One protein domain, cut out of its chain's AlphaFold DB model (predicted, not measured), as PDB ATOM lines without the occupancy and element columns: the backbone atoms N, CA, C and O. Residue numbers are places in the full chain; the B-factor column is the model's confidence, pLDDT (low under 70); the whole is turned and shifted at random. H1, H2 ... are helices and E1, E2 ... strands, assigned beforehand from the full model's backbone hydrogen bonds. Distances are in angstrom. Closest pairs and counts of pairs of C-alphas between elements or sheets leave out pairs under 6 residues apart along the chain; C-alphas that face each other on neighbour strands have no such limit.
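This is residues 4 to 109 of the 109 residues of an uncharacterized protein of Micrococcaceae bacterium (UniProt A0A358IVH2). H1, H2, H3 and H4 form an up-and-down bundle, each running against the one before, with a small antiparallel hairpin, E1 and E2, at one end. The 106 printed residues, in order H1 H2 H3 E1 E2 H4, are mostly helix and compact: radius of gyration of the C-alphas 15.0 A, spans 47 by 31 by 18 A.

Find E1 at residues 71 to 73 and E2 at 76 to 78. H4, residues 85 to 107, runs 33.4 A to C-alpha 107 at (14.946, 17.978, 28.829). H1, residues 4 to 24, starts at (7.297, 12.645, 22.552) and spans 30.2 A; H2 is residues 28 to 42, H3 48 to 67.

In the E1 and E2 hairpin, N 71 and O 78 are 2.9 A apart, within hydrogen-bond range. The closest C-alphas of E1 and H4, Tyr 73 and Ala 88, are 5.7 A apart. H3, the hub, touches H4, closest C-alphas Ala 54 and Leu 100, 5.8 A, at a shallow tilt of 13 degrees, opposite ways. H1 and H2, a helical hairpin, touch, closest C-alphas Ala 11 and Ile 42, 5.0 A. Every O i to N i+4 pair is within hydrogen-bond range in H2, H3 and H4; in H1, 16 of 17.

The printed part has no cut; pLDDT is under 70 in 44 residues, among them 18 to 45.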
ATOM      1  N   THR A   4       6.258  11.879  21.853       63.19
ATOM      2  CA  THR A   4       7.297  12.645  22.552       63.19
ATOM      3  C   THR A   4       7.848  11.930  23.787       63.19
ATOM      4  O   THR A   4       9.059  11.845  23.930       63.19
ATOM      5  N   GLN A   5       6.995  11.341  24.637       66.31
ATOM      6  CA  GLN A   5       7.456  10.645  25.849       66.31
ATOM      7  C   GLN A   5       8.291   9.407  25.496       66.31
ATOM      8  O   GLN A   5       9.308   9.128  26.113       66.31
ATOM      9  N   GLN A   6       7.891   8.687  24.448       66.12
ATOM     10  CA  GLN A   6       8.589   7.486  23.996       66.12
ATOM     11  C   GLN A   6       9.964   7.784  23.386       66.12
ATOM     12  O   GLN A   6      10.881   6.977  23.509       66.12
ATOM     13  N   ALA A   7      10.099   8.916  22.695       62.84
ATOM     14  CA  ALA A   7      11.384   9.371  22.184       62.84
ATOM     15  C   ALA A   7      12.282   9.847  23.343       62.84
ATOM     16  O   ALA A   7      13.476   9.561  23.352       62.84
ATOM     17  N   GLN A   8      11.686  10.491  24.353       62.12
ATOM     18  CA  GLN A   8      12.369  10.964  25.559       62.12
ATOM     19  C   GLN A   8      13.024   9.820  26.331       62.12
ATOM     20  O   GLN A   8      14.218   9.870  26.608       62.12
ATOM     21  N   ASP A   9      12.255   8.776  26.641       66.38
ATOM     22  CA  ASP A   9      12.735   7.639  27.428       66.38
ATOM     23  C   ASP A   9      13.907   6.931  26.714       66.38
ATOM     24  O   ASP A   9      14.888   6.557  27.350       66.38
ATOM     25  N   LYS A  10      13.865   6.851  25.375       67.81
ATOM     26  CA  LYS A  10      14.964   6.315  24.552       67.81
ATOM     27  C   LYS A  10      16.219   7.177  24.572       67.81
ATOM     28  O   LYS A  10      17.320   6.641  24.515       67.81
ATOM     29  N   ALA A  11      16.074   8.499  24.627       64.62
ATOM     30  CA  ALA A  11      17.222   9.387  24.739       64.62
ATOM     31  C   ALA A  11      17.914   9.245  26.099       64.62
ATOM     32  O   ALA A  11      19.139   9.246  26.179       64.62
ATOM     33  N   VAL A  12      17.132   9.065  27.166       67.19
ATOM     34  CA  VAL A  12      17.664   8.784  28.504       67.19
ATOM     35  C   VAL A  12      18.411   7.454  28.531       67.19
ATOM     36  O   VAL A  12      19.539   7.404  29.016       67.19
ATOM     37  N   GLU A  13      17.807   6.404  27.975       70.69
ATOM     38  CA  GLU A  13      18.426   5.081  27.855       70.69
ATOM     39  C   GLU A  13      19.746   5.160  27.069       70.69
ATOM     40  O   GLU A  13      20.781   4.738  27.574       70.69
ATOM     41  N   ALA A  14      19.761   5.845  25.918       69.25
ATOM     42  CA  ALA A  14      20.964   6.023  25.102       69.25
ATOM     43  C   ALA A  14      22.088   6.817  25.803       69.25
ATOM     44  O   ALA A  14      23.267   6.523  25.610       69.25
ATOM     45  N   LEU A  15      21.752   7.816  26.627       70.50
ATOM     46  CA  LEU A  15      22.739   8.563  27.417       70.50
ATOM     47  C   LEU A  15      23.378   7.704  28.510       70.50
ATOM     48  O   LEU A  15      24.597   7.748  28.685       70.50
ATOM     49  N   MET A  16      22.567   6.919  29.223       70.62
ATOM     50  CA  MET A  16      23.054   6.003  30.257       70.62
ATOM     51  C   MET A  16      23.871   4.863  29.646       70.62
ATOM     52  O   MET A  16      24.946   4.548  30.152       70.62
ATOM     53  N   ASP A  17      23.425   4.308  28.519       70.06
ATOM     54  CA  ASP A  17      24.169   3.298  27.763       70.06
ATOM     55  C   ASP A  17      25.532   3.827  27.326       70.06
ATOM     56  O   ASP A  17      26.530   3.121  27.432       70.06
ATOM     57  N   CYS A  18      25.618   5.087  26.902       67.88
ATOM     58  CA  CYS A  18      26.902   5.697  26.586       67.88
ATOM     59  C   CYS A  18      27.768   5.946  27.811       67.88
ATOM     60  O   CYS A  18      28.964   5.674  27.748       67.88
ATOM     61  N   TYR A  19      27.206   6.406  28.927       67.62
ATOM     62  CA  TYR A  19      27.950   6.496  30.181       67.62
ATOM     63  C   TYR A  19      28.570   5.139  30.569       67.62
ATOM     64  O   TYR A  19      29.769   5.055  30.856       67.62
ATOM     65  N   HIS A  20      27.790   4.059  30.477       67.75
ATOM     66  CA  HIS A  20      28.266   2.698  30.721       67.75
ATOM     67  C   HIS A  20      29.298   2.240  29.686       67.75
ATOM     68  O   HIS A  20      30.359   1.742  30.060       67.75
ATOM     69  N   ALA A  21      29.050   2.474  28.398       63.97
ATOM     70  CA  ALA A  21      29.938   2.072  27.315       63.97
ATOM     71  C   ALA A  21      31.286   2.802  27.367       63.97
ATOM     72  O   ALA A  21      32.315   2.196  27.095       63.97
ATOM     73  N   TYR A  22      31.320   4.069  27.783       63.53
ATOM     74  CA  TYR A  22      32.569   4.770  28.087       63.53
ATOM     75  C   TYR A  22      33.291   4.169  29.301       63.53
ATOM     76  O   TYR A  22      34.516   4.178  29.356       63.53
ATOM     77  N   GLY A  23      32.568   3.608  30.270       61.44
ATOM     78  CA  GLY A  23      33.164   2.813  31.345       61.44
ATOM     79  C   GLY A  23      33.803   1.504  30.860       61.44
ATOM     80  O   GLY A  23      34.839   1.107  31.390       61.44
ATOM     81  N   GLU A  24      33.218   0.857  29.849       60.19
ATOM     82  CA  GLU A  24      33.630  -0.467  29.353       60.19
ATOM     83  C   GLU A  24      34.621  -0.431  28.172       60.19
ATOM     84  O   GLU A  24      35.404  -1.368  27.992       60.19
ATOM     85  N   HIS A  25      34.625   0.641  27.375       59.19
ATOM     86  CA  HIS A  25      35.394   0.755  26.133       59.19
ATOM     87  C   HIS A  25      36.458   1.867  26.206       59.19
ATOM     88  O   HIS A  25      36.144   3.039  26.004       59.19
ATOM     89  N   PRO A  26      37.740   1.519  26.434       52.81
ATOM     90  CA  PRO A  26      38.820   2.491  26.624       52.81
ATOM     91  C   PRO A  26      39.437   3.081  25.346       52.81
ATOM     92  O   PRO A  26      40.376   3.868  25.435       52.81
ATOM     93  N   ASP A  27      38.965   2.707  24.151       61.41
ATOM     94  CA  ASP A  27      39.488   3.246  22.887       61.41
ATOM     95  C   ASP A  27      38.616   4.400  22.365       61.41
ATOM     96  O   ASP A  27      37.431   4.233  22.066       61.41
ATOM     97  N   TYR A  28      39.261   5.550  22.143       53.47
ATOM     98  CA  TYR A  28      38.733   6.756  21.497       53.47
ATOM     99  C   TYR A  28      37.904   6.491  20.222       53.47
ATOM    100  O   TYR A  28      36.938   7.204  19.946       53.47
ATOM    101  N   LYS A  29      38.239   5.467  19.425       57.69
ATOM    102  CA  LYS A  29      37.469   5.111  18.218       57.69
ATOM    103  C   LYS A  29      36.084   4.546  18.531       57.69
ATOM    104  O   LYS A  29      35.153   4.802  17.770       57.69
ATOM    105  N   GLN A  30      35.949   3.783  19.613       58.22
ATOM    106  CA  GLN A  30      34.666   3.228  20.055       58.22
ATOM    107  C   GLN A  30      33.811   4.326  20.692       58.22
ATOM    108  O   GLN A  30      32.637   4.458  20.352       58.22
ATOM    109  N   SER A  31      34.439   5.201  21.479       59.94
ATOM    110  CA  SER A  31      33.845   6.434  22.000       59.94
ATOM    111  C   SER A  31      33.273   7.328  20.890       59.94
ATOM    112  O   SER A  31      32.123   7.737  20.950       59.94
ATOM    113  N   HIS A  32      34.016   7.576  19.804       61.41
ATOM    114  CA  HIS A  32      33.522   8.410  18.700       61.41
ATOM    115  C   HIS A  32      32.283   7.826  17.990       61.41
ATOM    116  O   HIS A  32      31.396   8.575  17.580       61.41
ATOM    117  N   ALA A  33      32.207   6.498  17.850       64.19
ATOM    118  CA  ALA A  33      31.035   5.838  17.279       64.19
ATOM    119  C   ALA A  33      29.799   5.979  18.186       64.19
ATOM    120  O   ALA A  33      28.706   6.223  17.675       64.19
ATOM    121  N   LEU A  34      29.979   5.898  19.509       63.97
ATOM    122  CA  LEU A  34      28.926   6.137  20.506       63.97
ATOM    123  C   LEU A  34      28.373   7.568  20.425       63.97
ATOM    124  O   LEU A  34      27.158   7.748  20.426       63.97
ATOM    125  N   ASN A  35      29.235   8.572  20.243       64.81
ATOM    126  CA  ASN A  35      28.810   9.978  20.124       64.81
ATOM    127  C   ASN A  35      27.857  10.186  18.955       64.81
ATOM    128  O   ASN A  35      26.848  10.872  19.082       64.81
ATOM    129  N   LYS A  36      28.173   9.562  17.818       67.88
ATOM    130  CA  LYS A  36      27.354   9.664  16.614       67.88
ATOM    131  C   LYS A  36      25.981   9.009  16.804       67.88
ATOM    132  O   LYS A  36      24.981   9.547  16.351       67.88
ATOM    133  N   VAL A  37      25.930   7.880  17.514       65.44
ATOM    134  CA  VAL A  37      24.675   7.192  17.854       65.44
ATOM    135  C   VAL A  37      23.819   8.031  18.811       65.44
ATOM    136  O   VAL A  37      22.609   8.112  18.618       65.44
ATOM    137  N   ILE A  38      24.426   8.703  19.796       64.88
ATOM    138  CA  ILE A  38      23.726   9.660  20.673       64.88
ATOM    139  C   ILE A  38      23.144  10.811  19.863       64.88
ATOM    140  O   ILE A  38      21.967  11.112  20.016       64.88
ATOM    141  N   GLU A  39      23.940  11.468  19.019       66.94
ATOM    142  CA  GLU A  39      23.462  12.604  18.221       66.94
ATOM    143  C   GLU A  39      22.263  12.214  17.342       66.94
ATOM    144  O   GLU A  39      21.271  12.941  17.311       66.94
ATOM    145  N   ASP A  40      22.312  11.033  16.716       67.62
ATOM    146  CA  ASP A  40      21.243  10.521  15.852       67.62
ATOM    147  C   ASP A  40      19.961  10.134  16.629       67.62
ATOM    148  O   ASP A  40      18.860  10.241  16.088       67.62
ATOM    149  N   ILE A  41      20.073   9.675  17.885       62.25
ATOM    150  CA  ILE A  41      18.925   9.247  18.717       62.25
ATOM    151  C   ILE A  41      18.331  10.412  19.521       62.25
ATOM    152  O   ILE A  41      17.122  10.457  19.750       62.25
ATOM    153  N   ILE A  42      19.177  11.337  19.974       63.44
ATOM    154  CA  ILE A  42      18.851  12.325  21.007       63.44
ATOM    155  C   ILE A  42      18.729  13.752  20.452       63.44
ATOM    156  O   ILE A  42      18.120  14.605  21.103       63.44
ATOM    157  N   GLY A  43      19.259  14.018  19.252       59.75
ATOM    158  CA  GLY A  43      19.347  15.357  18.653       59.75
ATOM    159  C   GLY A  43      18.031  16.140  18.564       59.75
ATOM    160  O   GLY A  43      18.058  17.368  18.578       59.75
ATOM    161  N   ASP A  44      16.886  15.452  18.538       59.69
ATOM    162  CA  ASP A  44      15.557  16.079  18.485       59.69
ATOM    163  C   ASP A  44      14.983  16.458  19.868       59.69
ATOM    164  O   ASP A  44      13.986  17.177  19.942       59.69
ATOM    165  N   ILE A  45      15.578  15.987  20.970       69.00
ATOM    166  CA  ILE A  45      15.042  16.126  22.342       69.00
ATOM    167  C   ILE A  45      15.965  16.957  23.230       69.00
ATOM    168  O   ILE A  45      15.494  17.744  24.051       69.00
ATOM    169  N   LEU A  46      17.278  16.804  23.061       70.50
ATOM    170  CA  LEU A  46      18.267  17.635  23.738       70.50
ATOM    171  C   LEU A  46      18.778  18.728  22.816       70.50
ATOM    172  O   LEU A  46      19.007  18.527  21.627       70.50
ATOM    173  N   THR A  47      19.051  19.888  23.401       76.44
ATOM    174  CA  THR A  47      19.791  20.925  22.689       76.44
ATOM    175  C   THR A  47      21.222  20.448  22.395       76.44
ATOM    176  O   THR A  47      21.809  19.720  23.202       76.44
ATOM    177  N   PRO A  48      21.857  20.919  21.307       74.25
ATOM    178  CA  PRO A  48      23.257  20.599  21.018       74.25
ATOM    179  C   PRO A  48      24.216  20.908  22.181       74.25
ATOM    180  O   PRO A  48      25.199  20.198  22.391       74.25
ATOM    181  N   ALA A  49      23.915  21.943  22.975       80.00
ATOM    182  CA  ALA A  49      24.685  22.298  24.164       80.00
ATOM    183  C   ALA A  49      24.591  21.224  25.262       80.00
ATOM    184  O   ALA A  49      25.612  20.852  25.831       80.00
ATOM    185  N   GLN A  50      23.394  20.689  25.515       77.31
ATOM    186  CA  GLN A  50      23.169  19.612  26.486       77.31
ATOM    187  C   GLN A  50      23.849  18.307  26.065       77.31
ATOM    188  O   GLN A  50      24.439  17.632  26.902       77.31
ATOM    189  N   ILE A  51      23.810  17.977  24.770       74.31
ATOM    190  CA  ILE A  51      24.524  16.812  24.226       74.31
ATOM    191  C   ILE A  51      26.032  16.990  24.419       74.31
ATOM    192  O   ILE A  51      26.700  16.091  24.920       74.31
ATOM    193  N   THR A  52      26.565  18.170  24.091       78.12
ATOM    194  CA  THR A  52      27.992  18.478  24.268       78.12
ATOM    195  C   THR A  52      28.418  18.378  25.735       78.12
ATOM    196  O   THR A  52      29.452  17.779  26.024       78.12
ATOM    197  N   GLU A  53      27.629  18.937  26.658       81.88
ATOM    198  CA  GLU A  53      27.896  18.869  28.100       81.88
ATOM    199  C   GLU A  53      27.893  17.415  28.587       81.88
ATOM    200  O   GLU A  53      28.870  16.980  29.188       81.88
ATOM    201  N   ALA A  54      26.866  16.631  28.241       77.75
ATOM    202  CA  ALA A  54      26.777  15.230  28.641       77.75
ATOM    203  C   ALA A  54      27.945  14.391  28.102       77.75
ATOM    204  O   ALA A  54      28.539  13.596  28.830       77.75
ATOM    205  N   MET A  55      28.329  14.611  26.842       75.38
ATOM    206  CA  MET A  55      29.463  13.922  26.238       75.38
ATOM    207  C   MET A  55      30.794  14.269  26.912       75.38
ATOM    208  O   MET A  55      31.621  13.385  27.144       75.38
ATOM    209  N   ALA A  56      31.002  15.550  27.231       80.94
ATOM    210  CA  ALA A  56      32.188  16.007  27.943       80.94
ATOM    211  C   ALA A  56      32.261  15.398  29.350       80.94
ATOM    212  O   ALA A  56      33.329  14.942  29.755       80.94
ATOM    213  N   THR A  57      31.127  15.317  30.050       83.44
ATOM    214  CA  THR A  57      31.014  14.676  31.364       83.44
ATOM    215  C   THR A  57      31.381  13.190  31.305       83.44
ATOM    216  O   THR A  57      32.240  12.745  32.065       83.44
ATOM    217  N   CYS A  58      30.821  12.425  30.362       78.12
ATOM    218  CA  CYS A  58      31.175  11.010  30.185       78.12
ATOM    219  C   CYS A  58      32.668  10.817  29.869       78.12
ATOM    220  O   CYS A  58      33.313   9.912  30.404       78.12
ATOM    221  N   HIS A  59      33.234  11.682  29.023       79.12
ATOM    222  CA  HIS A  59      34.650  11.631  28.676       79.12
ATOM    223  C   HIS A  59      35.568  11.970  29.862       79.12
ATOM    224  O   HIS A  59      36.601  11.321  30.012       79.12
ATOM    225  N   ASP A  60      35.221  12.943  30.711       83.88
ATOM    226  CA  ASP A  60      36.037  13.313  31.880       83.88
ATOM    227  C   ASP A  60      36.049  12.196  32.940       83.88
ATOM    228  O   ASP A  60      37.117  11.819  33.429       83.88
ATOM    229  N   ILE A  61      34.894  11.563  33.200       81.44
ATOM    230  CA  ILE A  61      34.815  10.362  34.052       81.44
ATOM    231  C   ILE A  61      35.729   9.260  33.510       81.44
ATOM    232  O   ILE A  61      36.551   8.699  34.240       81.44
ATOM    233  N   HIS A  62      35.623   8.968  32.213       80.62
ATOM    234  CA  HIS A  62      36.453   7.955  31.571       80.62
ATOM    235  C   HIS A  62      37.950   8.279  31.666       80.62
ATOM    236  O   HIS A  62      38.765   7.420  32.022       80.62
ATOM    237  N   HIS A  63      38.319   9.522  31.356       81.88
ATOM    238  CA  HIS A  63      39.693   9.990  31.439       81.88
ATOM    239  C   HIS A  63      40.247   9.758  32.844       81.88
ATOM    240  O   HIS A  63      41.287   9.126  32.989       81.88
ATOM    241  N   ARG A  64      39.516  10.155  33.887       83.88
ATOM    242  CA  ARG A  64      39.965   9.999  35.274       83.88
ATOM    243  C   ARG A  64      40.094   8.541  35.713       83.88
ATOM    244  O   ARG A  64      41.086   8.200  36.353       83.88
ATOM    245  N   ARG A  65      39.174   7.658  35.301       82.69
ATOM    246  CA  ARG A  65      39.282   6.203  35.543       82.69
ATOM    247  C   ARG A  65      40.546   5.598  34.930       82.69
ATOM    248  O   ARG A  65      41.160   4.710  35.522       82.69
ATOM    249  N   THR A  66      40.913   6.049  33.730       81.06
ATOM    250  CA  THR A  66      41.987   5.439  32.933       81.06
ATOM    251  C   THR A  66      43.360   6.036  33.203       81.06
ATOM    252  O   THR A  66      44.322   5.288  33.375       81.06
ATOM    253  N   THR A  67      43.472   7.361  33.242       81.94
ATOM    254  CA  THR A  67      44.754   8.058  33.415       81.94
ATOM    255  C   THR A  67      45.113   8.278  34.873       81.94
ATOM    256  O   THR A  67      46.281   8.530  35.152       81.94
ATOM    257  N   LYS A  68      44.137   8.133  35.781       87.38
ATOM    258  CA  LYS A  68      44.271   8.375  37.218       87.38
ATOM    259  C   LYS A  68      45.017   9.690  37.500       87.38
ATOM    260  O   LYS A  68      46.149   9.645  37.967       87.38
ATOM    261  N   PRO A  69      44.451  10.856  37.156       91.44
ATOM    262  CA  PRO A  69      45.053  12.141  37.489       91.44
ATOM    263  C   PRO A  69      44.847  12.457  38.975       91.44
ATOM    264  O   PRO A  69      44.004  11.834  39.626       91.44
ATOM    265  N   ASP A  70      45.554  13.460  39.486       92.12
ATOM    266  CA  ASP A  70      45.309  13.995  40.827       92.12
ATOM    267  C   ASP A  70      43.868  14.527  40.936       92.12
ATOM    268  O   ASP A  70      43.328  15.139  40.004       92.12
ATOM    269  N   LEU A  71      43.225  14.272  42.075       91.06
ATOM    270  CA  LEU A  71      41.842  14.653  42.354       91.06
ATOM    271  C   LEU A  71      41.793  15.659  43.502       91.06
ATOM    272  O   LEU A  71      42.522  15.523  44.472       91.06
ATOM    273  N   PHE A  72      40.885  16.631  43.445       88.88
ATOM    274  CA  PHE A  72      40.623  17.505  44.590       88.88
ATOM    275  C   PHE A  72      39.454  16.952  45.405       88.88
ATOM    276  O   PHE A  72      38.336  16.856  44.897       88.88
ATOM    277  N   TYR A  73      39.690  16.606  46.669       89.44
ATOM    278  CA  TYR A  73      38.704  15.965  47.531       89.44
ATOM    279  C   TYR A  73      38.723  16.554  48.940       89.44
ATOM    280  O   TYR A  73      39.765  16.636  49.588       89.44
ATOM    281  N   LYS A  74      37.553  16.985  49.433       88.62
ATOM    282  CA  LYS A  74      37.369  17.541  50.793       88.62
ATOM    283  C   LYS A  74      38.374  18.647  51.173       88.62
ATOM    284  O   LYS A  74      38.708  18.804  52.342       88.62
ATOM    285  N   GLY A  75      38.809  19.449  50.197       90.56
ATOM    286  CA  GLY A  75      39.733  20.567  50.414       90.56
ATOM    287  C   GLY A  75      41.216  20.236  50.220       90.56
ATOM    288  O   GLY A  75      42.051  21.095  50.499       90.56
ATOM    289  N   HIS A  76      41.542  19.029  49.757       91.00
ATOM    290  CA  HIS A  76      42.910  18.546  49.588       91.00
ATOM    291  C   HIS A  76      43.128  17.964  48.190       91.00
ATOM    292  O   HIS A  76      42.202  17.403  47.607       91.00
ATOM    293  N   ASP A  77      44.353  18.074  47.678       94.50
ATOM    294  CA  ASP A  77      44.799  17.316  46.509       94.50
ATOM    295  C   ASP A  77      45.081  15.863  46.930       94.50
ATOM    296  O   ASP A  77      45.712  15.628  47.961       94.50
ATOM    297  N   ILE A  78      44.572  14.908  46.154       94.12
ATOM    298  CA  ILE A  78      44.683  13.463  46.352       94.12
ATOM    299  C   ILE A  78      45.375  12.876  45.123       94.12
ATOM    300  O   ILE A  78      44.825  12.887  44.017       94.12
ATOM    301  N   GLU A  79      46.572  12.345  45.321       94.44
ATOM    302  CA  GLU A  79      47.348  11.637  44.314       94.44
ATOM    303  C   GLU A  79      46.823  10.198  44.129       94.44
ATOM    304  O   GLU A  79      46.265   9.595  45.049       94.44
ATOM    305  N   PRO A  80      47.061   9.557  42.971       92.94
ATOM    306  CA  PRO A  80      46.645   8.171  42.702       92.94
ATOM    307  C   PRO A  80      47.150   7.115  43.686       92.94
ATOM    308  O   PRO A  80      46.603   6.011  43.739       92.94
ATOM    309  N   ALA A  81      48.235   7.416  44.401       92.69
ATOM    310  CA  ALA A  81      48.834   6.532  45.391       92.69
ATOM    311  C   ALA A  81      48.206   6.673  46.789       92.69
ATOM    312  O   ALA A  81      48.462   5.820  47.641       92.69
ATOM    313  N   ASP A  82      47.405   7.716  47.029       93.69
ATOM    314  CA  ASP A  82      46.767   7.953  48.320       93.69
ATOM    315  C   ASP A  82      45.679   6.915  48.617       93.69
ATOM    316  O   ASP A  82      44.920   6.486  47.745       93.69
ATOM    317  N   GLU A  83      45.549   6.549  49.895       92.12
ATOM    318  CA  GLU A  83      44.571   5.550  50.350       92.12
ATOM    319  C   GLU A  83      43.113   5.966  50.088       92.12
ATOM    320  O   GLU A  83      42.246   5.114  49.905       92.12
ATOM    321  N   PHE A  84      42.854   7.274  49.999       90.69
ATOM    322  CA  PHE A  84      41.528   7.847  49.757       90.69
ATOM    323  C   PHE A  84      41.208   8.056  48.272       90.69
ATOM    324  O   PHE A  84      40.120   8.532  47.955       90.69
ATOM    325  N   TYR A  85      42.113   7.716  47.346       91.81
ATOM    326  CA  TYR A  85      41.912   7.998  45.921       91.81
ATOM    327  C   TYR A  85      40.663   7.322  45.350       91.81
ATOM    328  O   TYR A  85      39.945   7.902  44.541       91.81
ATOM    329  N   THR A  86      40.379   6.095  45.790       88.75
ATOM    330  CA  THR A  86      39.199   5.352  45.322       88.75
ATOM    331  C   THR A  86      37.907   6.026  45.780       88.75
ATOM    332  O   THR A  86      36.981   6.156  44.984       88.75
ATOM    333  N   ASP A  87      37.871   6.525  47.017       92.50
ATOM    334  CA  ASP A  87      36.723   7.264  47.550       92.50
ATOM    335  C   ASP A  87      36.561   8.618  46.840       92.50
ATOM    336  O   ASP A  87      35.456   8.992  46.456       92.50
ATOM    337  N   ALA A  88      37.668   9.331  46.599       91.62
ATOM    338  CA  ALA A  88      37.666  10.594  45.863       91.62
ATOM    339  C   ALA A  88      37.167  10.425  44.419       91.62
ATOM    340  O   ALA A  88      36.410  11.260  43.922       91.62
ATOM    341  N   LEU A  89      37.574   9.343  43.747       90.75
ATOM    342  CA  LEU A  89      37.110   9.019  42.403       90.75
ATOM    343  C   LEU A  89      35.617   8.671  42.404       90.75
ATOM    344  O   LEU A  89      34.895   9.168  41.548       90.75
ATOM    345  N   ALA A  90      35.147   7.881  43.372       88.25
ATOM    346  CA  ALA A  90      33.738   7.511  43.483       88.25
ATOM    347  C   ALA A  90      32.826   8.728  43.719       88.25
ATOM    348  O   ALA A  90      31.804   8.864  43.047       88.25
ATOM    349  N   ASP A  91      33.208   9.643  44.614       90.56
ATOM    350  CA  ASP A  91      32.441  10.872  44.862       90.56
ATOM    351  C   ASP A  91      32.442  11.786  43.624       90.56
ATOM    352  O   ASP A  91      31.401  12.320  43.242       90.56
ATOM    353  N   TYR A  92      33.582  11.911  42.936       89.00
ATOM    354  CA  TYR A  92      33.659  12.651  41.677       89.00
ATOM    355  C   TYR A  92      32.760  12.038  40.585       89.00
ATOM    356  O   TYR A  92      32.074  12.768  39.865       89.00
ATOM    357  N   GLU A  93      32.756  10.712  40.443       87.38
ATOM    358  CA  GLU A  93      31.891  10.007  39.492       87.38
ATOM    359  C   GLU A  93      30.419  10.255  39.812       87.38
ATOM    360  O   GLU A  93      29.652  10.598  38.914       87.38
ATOM    361  N   HIS A  94      30.051  10.190  41.092       86.56
ATOM    362  CA  HIS A  94      28.695  10.464  41.544       86.56
ATOM    363  C   HIS A  94      28.243  11.899  41.227       86.56
ATOM    364  O   HIS A  94      27.152  12.103  40.693       86.56
ATOM    365  N   ASP A  95      29.086  12.904  41.484       86.62
ATOM    366  CA  ASP A  95      28.777  14.303  41.162       86.62
ATOM    367  C   ASP A  95      28.536  14.508  39.657       86.62
ATOM    368  O   ASP A  95      27.638  15.252  39.250       86.62
ATOM    369  N   ASN A  96      29.303  13.821  38.811       82.25
ATOM    370  CA  ASN A  96      29.146  13.903  37.363       82.25
ATOM    371  C   ASN A  96      27.932  13.111  36.855       82.25
ATOM    372  O   ASN A  96      27.233  13.581  35.957       82.25
ATOM    373  N   GLU A  97      27.607  11.969  37.464       79.75
ATOM    374  CA  GLU A  97      26.337  11.276  37.224       79.75
ATOM    375  C   GLU A  97      25.143  12.193  37.533       79.75
ATOM    376  O   GLU A  97      24.198  12.272  36.744       79.75
ATOM    377  N   LEU A  98      25.193  12.968  38.625       82.62
ATOM    378  CA  LEU A  98      24.151  13.951  38.951       82.62
ATOM    379  C   LEU A  98      24.022  15.053  37.884       82.62
ATOM    380  O   LEU A  98      22.907  15.511  37.614       82.62
ATOM    381  N   VAL A  99      25.122  15.467  37.243       82.88
ATOM    382  CA  VAL A  99      25.087  16.400  36.100       82.88
ATOM    383  C   VAL A  99      24.364  15.775  34.907       82.88
ATOM    384  O   VAL A  99      23.470  16.415  34.347       82.88
ATOM    385  N   LEU A 100      24.676  14.522  34.563       76.62
ATOM    386  CA  LEU A 100      23.981  13.785  33.499       76.62
ATOM    387  C   LEU A 100      22.478  13.680  33.797       76.62
ATOM    388  O   LEU A 100      21.648  14.027  32.950       76.62
ATOM    389  N   TYR A 101      22.110  13.324  35.032       74.50
ATOM    390  CA  TYR A 101      20.713  13.289  35.471       74.50
ATOM    391  C   TYR A 101      20.029  14.658  35.392       74.50
ATOM    392  O   TYR A 101      18.865  14.740  34.997       74.50
ATOM    393  N   ARG A 102      20.725  15.751  35.726       81.75
ATOM    394  CA  ARG A 102      20.184  17.113  35.605       81.75
ATOM    395  C   ARG A 102      19.899  17.476  34.149       81.75
ATOM    396  O   ARG A 102      18.846  18.053  33.877       81.75
ATOM    397  N   ILE A 103      20.814  17.159  33.232       73.00
ATOM    398  CA  ILE A 103      20.645  17.406  31.792       73.00
ATOM    399  C   ILE A 103      19.401  16.670  31.282       73.00
ATOM    400  O   ILE A 103      18.546  17.276  30.634       73.00
ATOM    401  N   ILE A 104      19.248  15.404  31.678       68.06
ATOM    402  CA  ILE A 104      18.071  14.584  31.383       68.06
ATOM    403  C   ILE A 104      16.790  15.221  31.943       68.06
ATOM    404  O   ILE A 104      15.825  15.418  31.208       68.06
ATOM    405  N   GLN A 105      16.768  15.607  33.222       67.81
ATOM    406  CA  GLN A 105      15.586  16.207  33.852       67.81
ATOM    407  C   GLN A 105      15.188  17.554  33.237       67.81
ATOM    408  O   GLN A 105      14.003  17.876  33.173       67.81
ATOM    409  N   GLN A 106      16.156  18.365  32.808       68.12
ATOM    410  CA  GLN A 106      15.883  19.639  32.138       68.12
ATOM    411  C   GLN A 106      15.248  19.442  30.765       68.12
ATOM    412  O   GLN A 106      14.439  20.268  30.360       68.12
ATOM    413  N   ALA A 107      15.576  18.348  30.085       62.78
ATOM    414  CA  ALA A 107      14.946  17.978  28.829       62.78
ATOM    415  C   ALA A 107      13.492  17.519  28.989       62.78
ATOM    416  O   ALA A 107      12.748  17.523  28.016       62.78
ATOM    417  N   MET A 108      13.092  17.079  30.188       58.16
ATOM    418  CA  MET A 108      11.747  16.557  30.479       58.16
ATOM    419  C   MET A 108      10.711  17.649  30.812       58.16
ATOM    420  O   MET A 108       9.566  17.312  31.122       58.16
ATOM    421  N   LYS A 109      11.102  18.929  30.825       57.84
ATOM    422  CA  LYS A 109      10.226  20.074  31.126       57.84
ATOM    423  C   LYS A 109       9.704  20.732  29.858       57.84
ATOM    424  O   LYS A 109       8.521  21.136  29.883       57.84
TER     425      LYS A 109